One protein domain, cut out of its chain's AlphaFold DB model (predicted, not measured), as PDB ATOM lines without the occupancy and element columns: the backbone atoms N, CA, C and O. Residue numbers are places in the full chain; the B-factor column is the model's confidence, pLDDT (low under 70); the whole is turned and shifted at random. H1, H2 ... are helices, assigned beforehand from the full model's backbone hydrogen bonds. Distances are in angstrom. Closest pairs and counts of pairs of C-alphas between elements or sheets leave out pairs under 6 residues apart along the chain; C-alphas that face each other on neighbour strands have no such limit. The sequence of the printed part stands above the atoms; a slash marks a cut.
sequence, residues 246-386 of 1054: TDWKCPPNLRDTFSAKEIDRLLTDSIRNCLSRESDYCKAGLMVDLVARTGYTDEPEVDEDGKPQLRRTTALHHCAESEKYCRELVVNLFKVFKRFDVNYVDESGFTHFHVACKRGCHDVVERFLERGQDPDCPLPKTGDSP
ATOM      1  N   THR A 246       2.915  75.450 -57.586       39.12
ATOM      2  CA  THR A 246       1.482  75.170 -57.387       39.12
ATOM      3  C   THR A 246       1.173  73.723 -57.015       39.12
ATOM      4  O   THR A 246       0.094  73.470 -56.489       39.12
ATOM      5  N   ASP A 247       2.094  72.787 -57.248       37.69
ATOM      6  CA  ASP A 247       1.857  71.355 -57.019       37.69
ATOM      7  C   ASP A 247       2.112  70.915 -55.558       37.69
ATOM      8  O   ASP A 247       1.732  69.815 -55.145       37.69
ATOM      9  N   TRP A 248       2.705  71.786 -54.731       44.97
ATOM     10  CA  TRP A 248       2.963  71.534 -53.307       44.97
ATOM     11  C   TRP A 248       1.709  71.801 -52.459       44.97
ATOM     12  O   TRP A 248       1.485  72.917 -51.992       44.97
ATOM     13  N   LYS A 249       0.894  70.758 -52.236       40.50
ATOM     14  CA  LYS A 249      -0.372  70.843 -51.475       40.50
ATOM     15  C   LYS A 249      -0.216  71.347 -50.033       40.50
ATOM     16  O   LYS A 249      -1.082  72.080 -49.570       40.50
ATOM     17  N   CYS A 250       0.870  70.973 -49.357       43.62
ATOM     18  CA  CYS A 250       1.262  71.486 -48.043       43.62
ATOM     19  C   CYS A 250       2.785  71.697 -48.036       43.62
ATOM     20  O   CYS A 250       3.515  70.705 -47.971       43.62
ATOM     21  N   PRO A 251       3.300  72.935 -48.130       53.84
ATOM     22  CA  PRO A 251       4.722  73.187 -47.919       53.84
ATOM     23  C   PRO A 251       5.100  73.002 -46.434       53.84
ATOM     24  O   PRO A 251       4.288  73.316 -45.560       53.84
ATOM     25  N   PRO A 252       6.314  72.512 -46.124       58.38
ATOM     26  CA  PRO A 252       6.771  72.314 -44.751       58.38
ATOM     27  C   PRO A 252       7.001  73.654 -44.039       58.38
ATOM     28  O   PRO A 252       7.378  74.649 -44.662       58.38
ATOM     29  N   ASN A 253       6.818  73.680 -42.718       62.69
ATOM     30  CA  ASN A 253       7.092  74.864 -41.910       62.69
ATOM     31  C   ASN A 253       8.608  75.107 -41.827       62.69
ATOM     32  O   ASN A 253       9.340  74.342 -41.205       62.69
ATOM     33  N   LEU A 254       9.094  76.198 -42.425       67.25
ATOM     34  CA  LEU A 254      10.536  76.477 -42.504       67.25
ATOM     35  C   LEU A 254      11.211  76.635 -41.132       67.25
ATOM     36  O   LEU A 254      12.409  76.377 -41.032       67.25
ATOM     37  N   ARG A 255      10.462  77.007 -40.079       66.31
ATOM     38  CA  ARG A 255      10.971  77.082 -38.693       66.31
ATOM     39  C   ARG A 255      11.414  75.717 -38.142       66.31
ATOM     40  O   ARG A 255      12.196  75.701 -37.198       66.31
ATOM     41  N   ASP A 256      10.951  74.611 -38.724       67.38
ATOM     42  CA  ASP A 256      11.290  73.246 -38.293       67.38
ATOM     43  C   ASP A 256      12.657  72.787 -38.842       67.38
ATOM     44  O   ASP A 256      13.175  71.747 -38.442       67.38
ATOM     45  N   THR A 257      13.242  73.533 -39.790       67.06
ATOM     46  CA  THR A 257      14.501  73.177 -40.479       67.06
ATOM     47  C   THR A 257      15.540  74.302 -40.463       67.06
ATOM     48  O   THR A 257      16.734  74.021 -40.469       67.06
ATOM     49  N   PHE A 258      15.112  75.569 -40.415       70.62
ATOM     50  CA  PHE A 258      15.987  76.742 -40.458       70.62
ATOM     51  C   PHE A 258      15.605  77.761 -39.381       70.62
ATOM     52  O   PHE A 258      14.426  78.034 -39.140       70.62
ATOM     53  N   SER A 259      16.602  78.403 -38.769       74.56
ATOM     54  CA  SER A 259      16.354  79.539 -37.881       74.56
ATOM     55  C   SER A 259      15.858  80.763 -38.664       74.56
ATOM     56  O   SER A 259      16.148  80.940 -39.849       74.56
ATOM     57  N   ALA A 260      15.167  81.680 -37.979       68.88
ATOM     58  CA  ALA A 260      14.725  82.947 -38.571       68.88
ATOM     59  C   ALA A 260      15.888  83.754 -39.197       68.88
ATOM     60  O   ALA A 260      15.721  84.374 -40.245       68.88
ATOM     61  N   LYS A 261      17.091  83.679 -38.603       69.94
ATOM     62  CA  LYS A 261      18.308  84.332 -39.116       69.94
ATOM     63  C   LYS A 261      18.833  83.701 -40.401       69.94
ATOM     64  O   LYS A 261      19.371  84.412 -41.244       69.94
ATOM     65  N   GLU A 262      18.687  82.393 -40.569       71.31
ATOM     66  CA  GLU A 262      19.055  81.714 -41.815       71.31
ATOM     67  C   GLU A 262      18.040  82.014 -42.917       71.31
ATOM     68  O   GLU A 262      18.443  82.317 -44.035       71.31
ATOM     69  N   ILE A 263      16.743  82.054 -42.595       74.56
ATOM     70  CA  ILE A 263      15.685  82.416 -43.551       74.56
ATOM     71  C   ILE A 263      15.854  83.869 -44.042       74.56
ATOM     72  O   ILE A 263      15.798  84.108 -45.249       74.56
ATOM     73  N   ASP A 264      16.142  84.833 -43.156       72.50
ATOM     74  CA  ASP A 264      16.405  86.233 -43.541       72.50
ATOM     75  C   ASP A 264      17.666  86.392 -44.403       72.50
ATOM     76  O   ASP A 264      17.655  87.136 -45.389       72.50
ATOM     77  N   ARG A 265      18.743  85.660 -44.077       73.75
ATOM     78  CA  ARG A 265      19.970  85.619 -44.890       73.75
ATOM     79  C   ARG A 265      19.700  85.030 -46.270       73.75
ATOM     80  O   ARG A 265      20.016  85.674 -47.262       73.75
ATOM     81  N   LEU A 266      19.045  83.869 -46.349       74.56
ATOM     82  CA  LEU A 266      18.710  83.210 -47.614       74.56
ATOM     83  C   LEU A 266      17.826  84.095 -48.507       74.56
ATOM     84  O   LEU A 266      18.081  84.189 -49.708       74.56
ATOM     85  N   LEU A 267      16.836  84.796 -47.941       76.06
ATOM     86  CA  LEU A 267      16.041  85.799 -48.662       76.06
ATOM     87  C   LEU A 267      16.904  86.971 -49.156       76.06
ATOM     88  O   LEU A 267      16.831  87.356 -50.325       76.06
ATOM     89  N   THR A 268      17.735  87.530 -48.275       74.75
ATOM     90  CA  THR A 268      18.567  88.710 -48.551       74.75
ATOM     91  C   THR A 268      19.641  88.434 -49.603       74.75
ATOM     92  O   THR A 268      19.799  89.220 -50.539       74.75
ATOM     93  N   ASP A 269      20.326  87.294 -49.515       74.62
ATOM     94  CA  ASP A 269      21.342  86.871 -50.478       74.62
ATOM     95  C   ASP A 269      20.713  86.442 -51.810       74.62
ATOM     96  O   ASP A 269      21.257  86.764 -52.870       74.62
ATOM     97  N   SER A 270      19.530  85.812 -51.797       75.88
ATOM     98  CA  SER A 270      18.763  85.554 -53.030       75.88
ATOM     99  C   SER A 270      18.477  86.855 -53.779       75.88
ATOM    100  O   SER A 270      18.720  86.945 -54.982       75.88
ATOM    101  N   ILE A 271      18.018  87.891 -53.072       75.56
ATOM    102  CA  ILE A 271      17.725  89.207 -53.652       75.56
ATOM    103  C   ILE A 271      19.012  89.881 -54.146       75.56
ATOM    104  O   ILE A 271      19.088  90.247 -55.319       75.56
ATOM    105  N   ARG A 272      20.056  89.984 -53.311       71.88
ATOM    106  CA  ARG A 272      21.337  90.616 -53.681       71.88
ATOM    107  C   ARG A 272      21.977  89.992 -54.922       71.88
ATOM    108  O   ARG A 272      22.400  90.721 -55.820       71.88
ATOM    109  N   ASN A 273      22.008  88.663 -55.023       66.56
ATOM    110  CA  ASN A 273      22.637  87.979 -56.156       66.56
ATOM    111  C   ASN A 273      21.869  88.175 -57.485       66.56
ATOM    112  O   ASN A 273      22.487  88.228 -58.556       66.56
ATOM    113  N   CYS A 274      20.550  88.407 -57.431       63.62
ATOM    114  CA  CYS A 274      19.713  88.705 -58.604       63.62
ATOM    115  C   CYS A 274      20.014  90.051 -59.286       63.62
ATOM    116  O   CYS A 274      19.519  90.314 -60.382       63.62
ATOM    117  N   LEU A 275      20.849  90.912 -58.695       54.47
ATOM    118  CA  LEU A 275      21.284  92.155 -59.341       54.47
ATOM    119  C   LEU A 275      22.107  91.910 -60.623       54.47
ATOM    120  O   LEU A 275      22.174  92.799 -61.483       54.47
ATOM    121  N   SER A 276      22.711  90.723 -60.758       52.47
ATOM    122  CA  SER A 276      23.755  90.412 -61.741       52.47
ATOM    123  C   SER A 276      23.265  89.950 -63.126       52.47
ATOM    124  O   SER A 276      23.869  90.345 -64.125       52.47
ATOM    125  N   ARG A 277      22.187  89.153 -63.229       50.66
ATOM    126  CA  ARG A 277      21.689  88.578 -64.501       50.66
ATOM    127  C   ARG A 277      20.166  88.442 -64.532       50.66
ATOM    128  O   ARG A 277      19.534  88.167 -63.519       50.66
ATOM    129  N   GLU A 278      19.584  88.561 -65.726       50.25
ATOM    130  CA  GLU A 278      18.130  88.469 -65.952       50.25
ATOM    131  C   GLU A 278      17.546  87.093 -65.577       50.25
ATOM    132  O   GLU A 278      16.425  87.014 -65.085       50.25
ATOM    133  N   SER A 279      18.323  86.016 -65.743       51.88
ATOM    134  CA  SER A 279      17.920  84.640 -65.415       51.88
ATOM    135  C   SER A 279      17.690  84.388 -63.927       51.88
ATOM    136  O   SER A 279      16.925  83.497 -63.566       51.88
ATOM    137  N   ASP A 280      18.381  85.127 -63.059       53.56
ATOM    138  CA  ASP A 280      18.346  84.862 -61.622       53.56
ATOM    139  C   ASP A 280      17.113  85.489 -60.962       53.56
ATOM    140  O   ASP A 280      16.638  84.971 -59.955       53.56
ATOM    141  N   TYR A 281      16.501  86.496 -61.600       58.94
ATOM    142  CA  TYR A 281      15.278  87.151 -61.130       58.94
ATOM    143  C   TYR A 281      14.154  86.164 -60.762       58.94
ATOM    144  O   TYR A 281      13.512  86.294 -59.717       58.94
ATOM    145  N   CYS A 282      13.958  85.129 -61.584       59.91
ATOM    146  CA  CYS A 282      12.957  84.091 -61.341       59.91
ATOM    147  C   CYS A 282      13.249  83.262 -60.078       59.91
ATOM    148  O   CYS A 282      12.312  82.802 -59.431       59.91
ATOM    149  N   LYS A 283      14.520  83.098 -59.686       64.62
ATOM    150  CA  LYS A 283      14.924  82.313 -58.507       64.62
ATOM    151  C   LYS A 283      14.573  83.026 -57.202       64.62
ATOM    152  O   LYS A 283      14.004  82.399 -56.315       64.62
ATOM    153  N   ALA A 284      14.828  84.335 -57.105       68.75
ATOM    154  CA  ALA A 284      14.344  85.124 -55.968       68.75
ATOM    155  C   ALA A 284      12.808  85.155 -55.917       68.75
ATOM    156  O   ALA A 284      12.242  85.065 -54.832       68.75
ATOM    157  N   GLY A 285      12.136  85.203 -57.076       68.62
ATOM    158  CA  GLY A 285      10.683  85.028 -57.172       68.62
ATOM    159  C   GLY A 285      10.196  83.724 -56.536       68.62
ATOM    160  O   GLY A 285       9.347  83.766 -55.649       68.62
ATOM    161  N   LEU A 286      10.778  82.590 -56.937       70.50
ATOM    162  CA  LEU A 286      10.450  81.262 -56.409       70.50
ATOM    163  C   LEU A 286      10.752  81.130 -54.909       70.50
ATOM    164  O   LEU A 286       9.929  80.592 -54.175       70.50
ATOM    165  N   MET A 287      11.889  81.648 -54.429       74.38
ATOM    166  CA  MET A 287      12.244  81.583 -53.005       74.38
ATOM    167  C   MET A 287      11.301  82.431 -52.136       74.38
ATOM    168  O   MET A 287      10.849  81.979 -51.087       74.38
ATOM    169  N   VAL A 288      10.948  83.642 -52.581       73.94
ATOM    170  CA  VAL A 288       9.979  84.504 -51.879       73.94
ATOM    171  C   VAL A 288       8.573  83.897 -51.892       73.94
ATOM    172  O   VAL A 288       7.884  83.946 -50.877       73.94
ATOM    173  N   ASP A 289       8.147  83.308 -53.013       69.88
ATOM    174  CA  ASP A 289       6.868  82.597 -53.134       69.88
ATOM    175  C   ASP A 289       6.808  81.371 -52.206       69.88
ATOM    176  O   ASP A 289       5.836  81.213 -51.470       69.88
ATOM    177  N   LEU A 290       7.873  80.564 -52.152       74.00
ATOM    178  CA  LEU A 290       7.994  79.430 -51.232       74.00
ATOM    179  C   LEU A 290       7.888  79.878 -49.766       74.00
ATOM    180  O   LEU A 290       7.040  79.368 -49.037       74.00
ATOM    181  N   VAL A 291       8.691  80.863 -49.340       74.50
ATOM    182  CA  VAL A 291       8.666  81.373 -47.955       74.50
ATOM    183  C   VAL A 291       7.301  81.978 -47.601       74.50
ATOM    184  O   VAL A 291       6.800  81.746 -46.505       74.50
ATOM    185  N   ALA A 292       6.651  82.692 -48.524       69.62
ATOM    186  CA  ALA A 292       5.313  83.239 -48.292       69.62
ATOM    187  C   ALA A 292       4.220  82.153 -48.200       69.62
ATOM    188  O   ALA A 292       3.238  82.340 -47.480       69.62
ATOM    189  N   ARG A 293       4.368  81.017 -48.902       68.88
ATOM    190  CA  ARG A 293       3.414  79.889 -48.859       68.88
ATOM    191  C   ARG A 293       3.561  78.996 -47.631       68.88
ATOM    192  O   ARG A 293       2.579  78.376 -47.244       68.88
ATOM    193  N   THR A 294       4.737  78.935 -47.005       71.31
ATOM    194  CA  THR A 294       4.949  78.139 -45.777       71.31
ATOM    195  C   THR A 294       4.290  78.760 -44.541       71.31
ATOM    196  O   THR A 294       4.299  78.160 -43.469       71.31
ATOM    197  N   GLY A 295       3.738  79.973 -44.664       63.75
ATOM    198  CA  GLY A 295       3.216  80.741 -43.537       63.75
ATOM    199  C   GLY A 295       4.311  81.302 -42.624       63.75
ATOM    200  O   GLY A 295       3.982  81.839 -41.566       63.75
ATOM    201  N   TYR A 296       5.593  81.206 -43.011       69.00
ATOM    202  CA  TYR A 296       6.685  81.805 -42.251       69.00
ATOM    203  C   TYR A 296       6.451  83.307 -42.090       69.00
ATOM    204  O   TYR A 296       6.300  84.048 -43.064       69.00
ATOM    205  N   THR A 297       6.482  83.750 -40.836       66.31
ATOM    206  CA  THR A 297       6.473  85.165 -40.496       66.31
ATOM    207  C   THR A 297       7.787  85.584 -39.870       66.31
ATOM    208  O   THR A 297       8.201  85.016 -38.849       66.31
ATOM    209  N   ASP A 298       8.390  86.620 -40.446       68.00
ATOM    210  CA  ASP A 298       9.440  87.372 -39.778       68.00
ATOM    211  C   ASP A 298       8.832  88.209 -38.647       68.00
ATOM    212  O   ASP A 298       7.778  88.837 -38.800       68.00
ATOM    213  N   GLU A 299       9.497  88.176 -37.501       61.94
ATOM    214  CA  GLU A 299       9.144  88.910 -36.291       61.94
ATOM    215  C   GLU A 299      10.425  89.608 -35.802       61.94
ATOM    216  O   GLU A 299      11.520  89.073 -36.011       61.94
ATOM    217  N   PRO A 300      10.331  90.816 -35.217       59.16
ATOM    218  CA  PRO A 300      11.515  91.593 -34.883       59.16
ATOM    219  C   PRO A 300      12.352  90.876 -33.829       59.16
ATOM    220  O   PRO A 300      11.833  90.419 -32.810       59.16
ATOM    221  N   GLU A 301      13.665  90.832 -34.053       61.28
ATOM    222  CA  GLU A 301      14.600  90.520 -32.978       61.28
ATOM    223  C   GLU A 301      14.433  91.558 -31.873       61.28
ATOM    224  O   GLU A 301      14.282  92.746 -32.162       61.28
ATOM    225  N   VAL A 302      14.462  91.117 -30.619       59.78
ATOM    226  CA  VAL A 302      14.478  92.015 -29.464       59.78
ATOM    227  C   VAL A 302      15.901  92.215 -28.954       59.78
ATOM    228  O   VAL A 302      16.782  91.388 -29.201       59.78
ATOM    229  N   ASP A 303      16.149  93.343 -28.300       63.12
ATOM    230  CA  ASP A 303      17.320  93.533 -27.448       63.12
ATOM    231  C   ASP A 303      17.134  92.829 -26.088       63.12
ATOM    232  O   ASP A 303      16.104  92.202 -25.824       63.12
ATOM    233  N   GLU A 304      18.147  92.906 -25.224       67.69
ATOM    234  CA  GLU A 304      18.129  92.282 -23.892       67.69
ATOM    235  C   GLU A 304      17.082  92.918 -22.946       67.69
ATOM    236  O   GLU A 304      16.654  92.271 -21.993       67.69
ATOM    237  N   ASP A 305      16.594  94.128 -23.257       62.66
ATOM    238  CA  ASP A 305      15.471  94.788 -22.571       62.66
ATOM    239  C   ASP A 305      14.090  94.342 -23.112       62.66
ATOM    240  O   ASP A 305      13.052  94.821 -22.646       62.66
ATOM    241  N   GLY A 306      14.043  93.469 -24.126       53.69
ATOM    242  CA  GLY A 306      12.807  93.015 -24.772       53.69
ATOM    243  C   GLY A 306      12.195  94.008 -25.772       53.69
ATOM    244  O   GLY A 306      11.046  93.827 -26.187       53.69
ATOM    245  N   LYS A 307      12.919  95.058 -26.180       51.69
ATOM    246  CA  LYS A 307      12.459  96.056 -27.162       51.69
ATOM    247  C   LYS A 307      12.858  95.623 -28.579       51.69
ATOM    248  O   LYS A 307      13.930  95.050 -28.748       51.69
ATOM    249  N   PRO A 308      12.065  95.916 -29.626       56.69
ATOM    250  CA  PRO A 308      12.450  95.606 -31.005       56.69
ATOM    251  C   PRO A 308      13.778  96.261 -31.413       56.69
ATOM    252  O   PRO A 308      13.954  97.469 -31.251       56.69
ATOM    253  N   GLN A 309      14.682  95.497 -32.029       56.75
ATOM    254  CA  GLN A 309      15.906  96.012 -32.640       56.75
ATOM    255  C   GLN A 309      15.558  96.841 -33.885       56.75
ATOM    256  O   GLN A 309      15.427  96.332 -34.996       56.75
ATOM    257  N   LEU A 310      15.426  98.156 -33.690       54.16
ATOM    258  CA  LEU A 310      14.930  99.138 -34.670       54.16
ATOM    259  C   LEU A 310      15.758  99.266 -35.969       54.16
ATOM    260  O   LEU A 310      15.384 100.029 -36.858       54.16
ATOM    261  N   ARG A 311      16.912  98.591 -36.072       57.53
ATOM    262  CA  ARG A 311      17.871  98.723 -37.183       57.53
ATOM    263  C   ARG A 311      18.254  97.368 -37.778       57.53
ATOM    264  O   ARG A 311      19.307  96.827 -37.455       57.53
ATOM    265  N   ARG A 312      17.424  96.850 -38.690       69.00
ATOM    266  CA  ARG A 312      17.713  95.641 -39.486       69.00
ATOM    267  C   ARG A 312      17.438  95.896 -40.967       69.00
ATOM    268  O   ARG A 312      16.301  96.115 -41.390       69.00
ATOM    269  N   THR A 313      18.488  95.815 -41.781       71.19
ATOM    270  CA  THR A 313      18.420  95.952 -43.243       71.19
ATOM    271  C   THR A 313      17.816  94.686 -43.874       71.19
ATOM    272  O   THR A 313      18.519  93.861 -44.440       71.19
ATOM    273  N   THR A 314      16.496  94.510 -43.735       76.44
ATOM    274  CA  THR A 314      15.755  93.360 -44.297       76.44
ATOM    275  C   THR A 314      15.822  93.274 -45.829       76.44
ATOM    276  O   THR A 314      15.983  94.289 -46.511       76.44
ATOM    277  N   ALA A 315      15.529  92.088 -46.369       75.50
ATOM    278  CA  ALA A 315      15.227  91.808 -47.778       75.50
ATOM    279  C   ALA A 315      14.461  92.924 -48.539       75.50
ATOM    280  O   ALA A 315      14.832  93.288 -49.658       75.50
ATOM    281  N   LEU A 316      13.421  93.517 -47.930       78.06
ATOM    282  CA  LEU A 316      12.631  94.607 -48.530       78.06
ATOM    283  C   LEU A 316      13.450  95.881 -48.804       78.06
ATOM    284  O   LEU A 316      13.188  96.577 -49.788       78.06
ATOM    285  N   HIS A 317      14.448  96.186 -47.972       77.88
ATOM    286  CA  HIS A 317      15.315  97.353 -48.148       77.88
ATOM    287  C   HIS A 317      16.256  97.165 -49.348       77.88
ATOM    288  O   HIS A 317      16.372  98.070 -50.172       77.88
ATOM    289  N   HIS A 318      16.792  95.959 -49.569       76.50
ATOM    290  CA  HIS A 318      17.542  95.644 -50.796       76.50
ATOM    291  C   HIS A 318      16.670  95.700 -52.061       76.50
ATOM    292  O   HIS A 318      17.117  96.159 -53.116       76.50
ATOM    293  N   CYS A 319      15.379  95.365 -51.962       74.31
ATOM    294  CA  CYS A 319      14.431  95.643 -53.042       74.31
ATOM    295  C   CYS A 319      14.230  97.146 -53.318       74.31
ATOM    296  O   CYS A 319      13.778  97.498 -54.407       74.31
ATOM    297  N   ALA A 320      14.583  98.069 -52.417       70.06
ATOM    298  CA  ALA A 320      14.538  99.507 -52.692       70.06
ATOM    299  C   ALA A 320      15.724 100.006 -53.539       70.06
ATOM    300  O   ALA A 320      15.581 101.036 -54.205       70.06
ATOM    301  N   GLU A 321      16.854  99.293 -53.571       67.69
ATOM    302  CA  GLU A 321      18.115  99.761 -54.173       67.69
ATOM    303  C   GLU A 321      18.140  99.704 -55.711       67.69
ATOM    304  O   GLU A 321      18.725 100.579 -56.342       67.69
ATOM    305  N   SER A 322      17.478  98.719 -56.333       67.00
ATOM    306  CA  SER A 322      17.560  98.468 -57.786       67.00
ATOM    307  C   SER A 322      16.200  98.514 -58.477       67.00
ATOM    308  O   SER A 322      15.258  97.835 -58.072       67.00
ATOM    309  N   GLU A 323      16.066  99.286 -59.553       63.69
ATOM    310  CA  GLU A 323      14.806  99.414 -60.305       63.69
ATOM    311  C   GLU A 323      14.349  98.100 -60.970       63.69
ATOM    312  O   GLU A 323      13.169  97.965 -61.274       63.69
ATOM    313  N   LYS A 324      15.236  97.098 -61.097       65.00
ATOM    314  CA  LYS A 324      14.963  95.810 -61.761       65.00
ATOM    315  C   LYS A 324      13.873  94.944 -61.101       65.00
ATOM    316  O   LYS A 324      13.322  94.080 -61.775       65.00
ATOM    317  N   TYR A 325      13.579  95.117 -59.807       66.75
ATOM    318  CA  TYR A 325      12.605  94.261 -59.107       66.75
ATOM    319  C   TYR A 325      11.152  94.614 -59.460       66.75
ATOM    320  O   TYR A 325      10.731  95.763 -59.290       66.75
ATOM    321  N   CYS A 326      10.368  93.618 -59.895       66.06
ATOM    322  CA  CYS A 326       8.952  93.793 -60.217       66.06
ATOM    323  C   CYS A 326       8.083  93.960 -58.953       66.06
ATOM    324  O   CYS A 326       8.442  93.521 -57.857       66.06
ATOM    325  N   ARG A 327       6.900  94.572 -59.125       70.50
ATOM    326  CA  ARG A 327       5.902  94.812 -58.062       70.50
ATOM    327  C   ARG A 327       5.571  93.544 -57.271       70.50
ATOM    328  O   ARG A 327       5.473  93.596 -56.052       70.50
ATOM    329  N   GLU A 328       5.367  92.428 -57.964       72.06
ATOM    330  CA  GLU A 328       4.828  91.196 -57.385       72.06
ATOM    331  C   GLU A 328       5.787  90.545 -56.383       72.06
ATOM    332  O   GLU A 328       5.352  90.156 -55.302       72.06
ATOM    333  N   LEU A 329       7.095  90.542 -56.668       75.75
ATOM    334  CA  LEU A 329       8.128  90.110 -55.718       75.75
ATOM    335  C   LEU A 329       8.065  90.927 -54.419       75.75
ATOM    336  O   LEU A 329       8.082  90.366 -53.328       75.75
ATOM    337  N   VAL A 330       7.941  92.252 -54.536       76.69
ATOM    338  CA  VAL A 330       7.871  93.164 -53.384       76.69
ATOM    339  C   VAL A 330       6.567  92.968 -52.600       76.69
ATOM    340  O   VAL A 330       6.589  92.932 -51.374       76.69
ATOM    341  N   VAL A 331       5.435  92.779 -53.283       76.44
ATOM    342  CA  VAL A 331       4.140  92.487 -52.644       76.44
ATOM    343  C   VAL A 331       4.137  91.112 -51.964       76.44
ATOM    344  O   VAL A 331       3.547  90.978 -50.897       76.44
ATOM    345  N   ASN A 332       4.820  90.109 -52.523       74.75
ATOM    346  CA  ASN A 332       4.973  88.799 -51.888       74.75
ATOM    347  C   ASN A 332       5.923  88.855 -50.682       74.75
ATOM    348  O   ASN A 332       5.584  88.295 -49.645       74.75
ATOM    349  N   LEU A 333       7.023  89.616 -50.747       77.75
ATOM    350  CA  LEU A 333       7.848  89.921 -49.569       77.75
ATOM    351  C   LEU A 333       7.017  90.575 -48.455       77.75
ATOM    352  O   LEU A 333       7.106  90.155 -47.309       77.75
ATOM    353  N   PHE A 334       6.135  91.528 -48.778       76.25
ATOM    354  CA  PHE A 334       5.221  92.135 -47.800       76.25
ATOM    355  C   PHE A 334       4.208  91.161 -47.161       76.25
ATOM    356  O   PHE A 334       3.588  91.533 -46.167       76.25
ATOM    357  N   LYS A 335       4.036  89.930 -47.668       74.12
ATOM    358  CA  LYS A 335       3.242  88.878 -46.993       74.12
ATOM    359  C   LYS A 335       4.025  88.174 -45.876       74.12
ATOM    360  O   LYS A 335       3.407  87.654 -44.956       74.12
ATOM    361  N   VAL A 336       5.359  88.181 -45.946       70.94
ATOM    362  CA  VAL A 336       6.263  87.514 -44.988       70.94
ATOM    363  C   VAL A 336       6.387  88.294 -43.665       70.94
ATOM    364  O   VAL A 336       6.732  87.727 -42.630       70.94
ATOM    365  N   PHE A 337       6.056  89.589 -43.655       68.12
ATOM    366  CA  PHE A 337       6.123  90.442 -42.462       68.12
ATOM    367  C   PHE A 337       4.730  90.605 -41.827       68.12
ATOM    368  O   PHE A 337       3.883  91.361 -42.300       68.12
ATOM    369  N   LYS A 338       4.492  89.882 -40.725       56.41
ATOM    370  CA  LYS A 338       3.188  89.749 -40.031       56.41
ATOM    371  C   LYS A 338       2.640  91.064 -39.478       56.41
ATOM    372  O   LYS A 338       1.429  91.286 -39.431       56.41
ATOM    373  N   ARG A 339       3.541  91.943 -39.032       53.56
ATOM    374  CA  ARG A 339       3.238  93.309 -38.610       53.56
ATOM    375  C   ARG A 339       3.895  94.278 -39.586       53.56
ATOM    376  O   ARG A 339       5.115  94.331 -39.678       53.56
ATOM    377  N   PHE A 340       3.066  95.086 -40.248       53.91
ATOM    378  CA  PHE A 340       3.465  96.359 -40.853       53.91
ATOM    379  C   PHE A 340       3.840  97.334 -39.726       53.91
ATOM    380  O   PHE A 340       3.046  98.203 -39.362       53.91
ATOM    381  N   ASP A 341       4.981  97.088 -39.087       54.62
ATOM    382  CA  ASP A 341       5.461  97.858 -37.950       54.62
ATOM    383  C   ASP A 341       6.308  99.030 -38.455       54.62
ATOM    384  O   ASP A 341       7.265  98.847 -39.210       54.62
ATOM    385  N   VAL A 342       5.934 100.246 -38.057       51.75
ATOM    386  CA  VAL A 342       6.536 101.518 -38.513       51.75
ATOM    387  C   VAL A 342       8.036 101.593 -38.182       51.75
ATOM    388  O   VAL A 342       8.794 102.333 -38.806       51.75
ATOM    389  N   ASN A 343       8.450 100.790 -37.204       52.22
ATOM    390  CA  ASN A 343       9.727 100.832 -36.511       52.22
ATOM    391  C   ASN A 343      10.864 100.035 -37.178       52.22
ATOM    392  O   ASN A 343      11.997 100.108 -36.706       52.22
ATOM    393  N   TYR A 344      10.606  99.295 -38.264       65.75
ATOM    394  CA  TYR A 344      11.679  98.693 -39.063       65.75
ATOM    395  C   TYR A 344      12.368  99.760 -39.919       65.75
ATOM    396  O   TYR A 344      11.821 100.214 -40.930       65.75
ATOM    397  N   VAL A 345      13.592 100.112 -39.527       69.44
ATOM    398  CA  VAL A 345      14.467 101.040 -40.247       69.44
ATOM    399  C   VAL A 345      15.737 100.304 -40.694       69.44
ATOM    400  O   VAL A 345      16.249  99.446 -39.975       69.44
ATOM    401  N   ASP A 346      16.272 100.618 -41.872       74.50
ATOM    402  CA  ASP A 346      17.622 100.195 -42.261       74.50
ATOM    403  C   ASP A 346      18.718 101.122 -41.687       74.50
ATOM    404  O   ASP A 346      18.451 102.167 -41.087       74.50
ATOM    405  N   GLU A 347      19.988 100.772 -41.903       72.25
ATOM    406  CA  GLU A 347      21.141 101.614 -41.527       72.25
ATOM    407  C   GLU A 347      21.147 103.008 -42.190       72.25
ATOM    408  O   GLU A 347      21.893 103.907 -41.784       72.25
ATOM    409  N   SER A 348      20.349 103.206 -43.242       70.56
ATOM    410  CA  SER A 348      20.242 104.466 -43.970       70.56
ATOM    411  C   SER A 348      19.151 105.400 -43.449       70.56
ATOM    412  O   SER A 348      19.222 106.600 -43.723       70.56
ATOM    413  N   GLY A 349      18.211 104.885 -42.652       77.00
ATOM    414  CA  GLY A 349      17.016 105.605 -42.220       77.00
ATOM    415  C   GLY A 349      15.773 105.324 -43.078       77.00
ATOM    416  O   GLY A 349      14.757 105.993 -42.912       77.00
ATOM    417  N   PHE A 350      15.847 104.371 -44.009       81.19
ATOM    418  CA  PHE A 350      14.739 103.953 -44.864       81.19
ATOM    419  C   PHE A 350      13.835 102.977 -44.105       81.19
ATOM    420  O   PHE A 350      14.338 102.115 -43.391       81.19
ATOM    421  N   THR A 351      12.514 103.086 -44.267       83.81
ATOM    422  CA  THR A 351      11.550 102.159 -43.639       83.81
ATOM    423  C   THR A 351      10.755 101.383 -44.680       83.81
ATOM    424  O   THR A 351      10.640 101.804 -45.835       83.81
ATOM    425  N   HIS A 352      10.115 100.290 -44.263       81.69
ATOM    426  CA  HIS A 352       9.193  99.507 -45.097       81.69
ATOM    427  C   HIS A 352       8.114 100.358 -45.800       81.69
ATOM    428  O   HIS A 352       7.778 100.093 -46.955       81.69
ATOM    429  N   PHE A 353       7.623 101.429 -45.166       85.88
ATOM    430  CA  PHE A 353       6.672 102.361 -45.784       85.88
ATOM    431  C   PHE A 353       7.292 103.164 -46.941       85.88
ATOM    432  O   PHE A 353       6.682 103.303 -48.007       85.88
ATOM    433  N   HIS A 354       8.541 103.615 -46.786       86.44
ATOM    434  CA  HIS A 354       9.306 104.260 -47.856       86.44
ATOM    435  C   HIS A 354       9.568 103.292 -49.027       86.44
ATOM    436  O   HIS A 354       9.489 103.707 -50.188       86.44
ATOM    437  N   VAL A 355       9.794 101.994 -48.755       85.31
ATOM    438  CA  VAL A 355       9.893 100.946 -49.797       85.31
ATOM    439  C   VAL A 355       8.580 100.843 -50.573       85.31
ATOM    440  O   VAL A 355       8.591 100.925 -51.802       85.31
ATOM    441  N   ALA A 356       7.451 100.715 -49.870       86.44
ATOM    442  CA  ALA A 356       6.129 100.592 -50.483       86.44
ATOM    443  C   ALA A 356       5.780 101.808 -51.363       86.44
ATOM    444  O   ALA A 356       5.291 101.640 -52.484       86.44
ATOM    445  N   CYS A 357       6.103 103.023 -50.901       89.00
ATOM    446  CA  CYS A 357       5.893 104.258 -51.658       89.00
ATOM    447  C   CYS A 357       6.792 104.338 -52.902       89.00
ATOM    448  O   CYS A 357       6.284 104.560 -54.003       89.00
ATOM    449  N   LYS A 358       8.103 104.076 -52.766       85.75
ATOM    450  CA  LYS A 358       9.059 104.059 -53.892       85.75
ATOM    451  C   LYS A 358       8.700 103.008 -54.954       85.75
ATOM    452  O   LYS A 358       8.974 103.216 -56.132       85.75
ATOM    453  N   ARG A 359       8.081 101.890 -54.553       82.88
ATOM    454  CA  ARG A 359       7.701 100.765 -55.432       82.88
ATOM    455  C   ARG A 359       6.279 100.827 -55.997       82.88
ATOM    456  O   ARG A 359       5.915  99.958 -56.783       82.88
ATOM    457  N   GLY A 360       5.471 101.824 -55.627       85.12
ATOM    458  CA  GLY A 360       4.089 101.931 -56.108       85.12
ATOM    459  C   GLY A 360       3.136 100.874 -55.529       85.12
ATOM    460  O   GLY A 360       2.091 100.596 -56.124       85.12
ATOM    461  N   CYS A 361       3.474 100.268 -54.387       85.56
ATOM    462  CA  CYS A 361       2.703  99.204 -53.736       85.56
ATOM    463  C   CYS A 361       1.460  99.763 -53.017       85.56
ATOM    464  O   CYS A 361       1.360  99.684 -51.795       85.56
ATOM    465  N   HIS A 362       0.530 100.347 -53.783       86.81
ATOM    466  CA  HIS A 362      -0.684 101.031 -53.317       86.81
ATOM    467  C   HIS A 362      -1.352 100.381 -52.101       86.81
ATOM    468  O   HIS A 362      -1.544 101.026 -51.076       86.81
ATOM    469  N   ASP A 363      -1.636  99.089 -52.199       86.00
ATOM    470  CA  ASP A 363      -2.480  98.353 -51.251       86.00
ATOM    471  C   ASP A 363      -1.736  98.059 -49.931       86.00
ATOM    472  O   ASP A 363      -2.344  97.759 -48.907       86.00
ATOM    473  N   VAL A 364      -0.404  98.185 -49.944       85.12
ATOM    474  CA  VAL A 364       0.463  98.175 -48.757       85.12
ATOM    475  C   VAL A 364       0.574  99.585 -48.171       85.12
ATOM    476  O   VAL A 364       0.453  99.752 -46.959       85.12
ATOM    477  N   VAL A 365       0.746 100.608 -49.017       88.81
ATOM    478  CA  VAL A 365       0.775 102.027 -48.608       88.81
ATOM    479  C   VAL A 365      -0.519 102.419 -47.887       88.81
ATOM    480  O   VAL A 365      -0.461 103.050 -46.835       88.81
ATOM    481  N   GLU A 366      -1.681 102.002 -48.395       88.94
ATOM    482  CA  GLU A 366      -2.979 102.278 -47.770       88.94
ATOM    483  C   GLU A 366      -3.098 101.634 -46.377       88.94
ATOM    484  O   GLU A 366      -3.453 102.329 -45.426       88.94
ATOM    485  N   ARG A 367      -2.664 100.375 -46.209       86.56
ATOM    486  CA  ARG A 367      -2.635  99.678 -44.904       86.56
ATOM    487  C   ARG A 367      -1.717 100.332 -43.871       86.56
ATOM    488  O   ARG A 367      -2.028 100.301 -42.682       86.56
ATOM    489  N   PHE A 368      -0.589 100.910 -44.291       86.31
ATOM    490  CA  PHE A 368       0.250 101.716 -43.397       86.31
ATOM    491  C   PHE A 368      -0.490 102.997 -42.976       86.31
ATOM    492  O   PHE A 368      -0.587 103.292 -41.786       86.31
ATOM    493  N   LEU A 369      -1.082 103.722 -43.930       88.88
ATOM    494  CA  LEU A 369      -1.819 104.966 -43.672       88.88
ATOM    495  C   LEU A 369      -3.082 104.756 -42.814       88.88
ATOM    496  O   LEU A 369      -3.479 105.649 -42.071       88.88
ATOM    497  N   GLU A 370      -3.735 103.595 -42.895       87.12
ATOM    498  CA  GLU A 370      -4.842 103.186 -42.007       87.12
ATOM    499  C   GLU A 370      -4.407 102.985 -40.554       87.12
ATOM    500  O   GLU A 370      -5.200 103.198 -39.642       87.12
ATOM    501  N   ARG A 371      -3.139 102.631 -40.326       84.81
ATOM    502  CA  ARG A 371      -2.549 102.446 -38.992       84.81
ATOM    503  C   ARG A 371      -1.998 103.744 -38.391       84.81
ATOM    504  O   ARG A 371      -1.304 103.693 -37.382       84.81
ATOM    505  N   GLY A 372      -2.290 104.895 -39.000       84.44
ATOM    506  CA  GLY A 372      -1.816 106.200 -38.532       84.44
ATOM    507  C   GLY A 372      -0.356 106.504 -38.878       84.44
ATOM    508  O   GLY A 372       0.242 107.366 -38.241       84.44
ATOM    509  N   GLN A 373       0.224 105.821 -39.873       86.69
ATOM    510  CA  GLN A 373       1.525 106.192 -40.433       86.69
ATOM    511  C   GLN A 373       1.505 107.654 -40.905       86.69
ATOM    512  O   GLN A 373       0.669 108.026 -41.730       86.69
ATOM    513  N   ASP A 374       2.467 108.449 -40.433       87.81
ATOM    514  CA  ASP A 374       2.713 109.805 -40.930       87.81
ATOM    515  C   ASP A 374       3.017 109.758 -42.445       87.81
ATOM    516  O   ASP A 374       3.983 109.091 -42.842       87.81
ATOM    517  N   PRO A 375       2.209 110.418 -43.301       91.44
ATOM    518  CA  PRO A 375       2.391 110.416 -44.750       91.44
ATOM    519  C   PRO A 375       3.536 111.323 -45.230       91.44
ATOM    520  O   PRO A 375       3.892 111.247 -46.408       91.44
ATOM    521  N   ASP A 376       4.103 112.161 -44.355       93.06
ATOM    522  CA  ASP A 376       5.187 113.107 -44.646       93.06
ATOM    523  C   ASP A 376       6.531 112.735 -43.986       93.06
ATOM    524  O   ASP A 376       7.509 113.471 -44.142       93.06
ATOM    525  N   CYS A 377       6.617 111.579 -43.312       89.69
ATOM    526  CA  CYS A 377       7.785 111.168 -42.526       89.69
ATOM    527  C   CYS A 377       9.112 111.255 -43.326       89.69
ATOM    528  O   CYS A 377       9.260 110.573 -44.339       89.69
ATOM    529  N   PRO A 378      10.099 112.079 -42.926       90.19
ATOM    530  CA  PRO A 378      11.273 112.346 -43.759       90.19
ATOM    531  C   PRO A 378      12.394 111.312 -43.576       90.19
ATOM    532  O   PRO A 378      12.724 110.929 -42.452       90.19
ATOM    533  N   LEU A 379      13.070 110.938 -44.668       87.44
ATOM    534  CA  LEU A 379      14.289 110.124 -44.604       87.44
ATOM    535  C   LEU A 379      15.439 110.862 -43.879       87.44
ATOM    536  O   LEU A 379      15.858 111.922 -44.350       87.44
ATOM    537  N   PRO A 380      16.066 110.286 -42.833       84.06
ATOM    538  CA  PRO A 380      17.138 110.925 -42.058       84.06
ATOM    539  C   PRO A 380      18.350 111.446 -42.846       84.06
ATOM    540  O   PRO A 380      19.008 112.380 -42.392       84.06
ATOM    541  N   LYS A 381      18.678 110.864 -44.009       83.81
ATOM    542  CA  LYS A 381      19.818 111.304 -44.837       83.81
ATOM    543  C   LYS A 381      19.451 112.442 -45.797       83.81
ATOM    544  O   LYS A 381      20.143 113.458 -45.830       83.81
ATOM    545  N   THR A 382      18.379 112.297 -46.574       87.44
ATOM    546  CA  THR A 382      18.032 113.233 -47.664       87.44
ATOM    547  C   THR A 382      16.903 114.205 -47.328       87.44
ATOM    548  O   THR A 382      16.737 115.200 -48.029       87.44
ATOM    549  N   GLY A 383      16.121 113.937 -46.281       90.19
ATOM    550  CA  GLY A 383      14.894 114.663 -45.956       90.19
ATOM    551  C   GLY A 383      13.734 114.371 -46.912       90.19
ATOM    552  O   GLY A 383      12.710 115.041 -46.836       90.19
ATOM    553  N   ASP A 384      13.880 113.415 -47.837       91.50
ATOM    554  CA  ASP A 384      12.807 113.049 -48.764       91.50
ATOM    555  C   ASP A 384      11.640 112.432 -47.989       91.50
ATOM    556  O   ASP A 384      11.814 111.421 -47.308       91.50
ATOM    557  N   SER A 385      10.450 113.016 -48.120       93.25
ATOM    558  CA  SER A 385       9.210 112.410 -47.620       93.25
ATOM    559  C   SER A 385       8.708 111.299 -48.566       93.25
ATOM    560  O   SER A 385       9.159 111.209 -49.715       93.25
ATOM    561  N   PRO A 386       7.726 110.469 -48.170       92.06
ATOM    562  CA  PRO A 386       7.193 109.383 -49.001       92.06
ATOM    563  C   PRO A 386       6.650 109.881 -50.350       92.06
ATOM    564  O   PRO A 386       6.795 109.213 -51.378       92.06
TER     565      PRO A 386
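What this domain is: This is residues 246 to 386 of the 1054 residues of an uncharacterized protein of Trichogramma brassicae (UniProt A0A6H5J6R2). Three successive pairs of helices are stacked into a slab, H1 with H2, H3 with H4 and H5 with H6; H1, H3 and H5 make one row and H2, H4 and H6 the other, running broadly the opposite way. H6 is set more loosely in its row, the link from H2 to H3 makes a long loop that reaches far from the helices near residue 305, and residues 246 to 259 and 371 to 386 lie at the two ends of the stack. The printed part has 141 residues with six named helices, H1 to H6 in chain order, and no named strand; the class is all helix, though only 60 residues are in named elements. The whole is compact, with a radius of gyration of the C-alphas of 15.2 A and spans of 44 by 40 by 27 A.

Where its parts are: H1, residues 260 to 273, begins at C-alpha 260 (14.725, 82.947, -38.571) and is 19.9 A long. H2, residues 281 to 293, is 18.5 A long. H3 is residues 315 to 321, 10.6 A, beginning at C-alpha 315 (15.227, 91.808, -47.778). H4 is residues 327 to 336, 15.0 A. H5 is residues 352 to 358, 9.9 A. H6 is residues 362 to 370, 12.2 A, ending at C-alpha 370 (-4.842, 103.186, -42.007).

How they stand to each other: H3 is the hub, touching H1, H4 and H5. It runs the same way as H1 at a shallow tilt of 25 degrees; the closest C-alphas, of Thr 268 and Ala 315, are 4.6 A apart. H3 and H4 form a helical hairpin, closest at the C-alphas of Leu 316 and Leu 333, 6.8 A. H3 touches H5 at the C-alphas of Ala 320 and Val 355, 5.7 A. H1 and H2 form another helical hairpin, at a shallow tilt of 22 degrees, with the C-alphas of Ser 270 and Ala 284 closest, 5.3 A; H1 touches H2 with residues 267 to 271 alone. H2 touches H4, the closest C-alphas being those of Ala 292 and Val 336, 5.5 A. H5 and H6 touch at a steep tilt of 47 degrees, opposite ways, with the C-alphas of Ala 356 and Val 365 closest, 5.9 A. H4 and H6 are close but not clearly touching, 7.7 A between the C-alphas of Phe 334 and Val 364. H1 and H6 are apart. Every O i to N i+4 pair is within hydrogen-bond range in H1, H2 and H5; the counts are 2 of 3 in H3, 5 of 6 in H4 and 4 of 5 in H6.

The domain as a whole: The two C-alphas farthest apart, of Lys 249 and Gly 383, are 46.7 A apart. The printed part has no cut. The links H2 to H3, 21 residues, and H4 to H5, 15 residues, are long. The mean pLDDT of the printed part is 71.2, and 63 residues are under 70, among them residues 246 to 257, 273 to 285, 295 to 312 and 337 to 345.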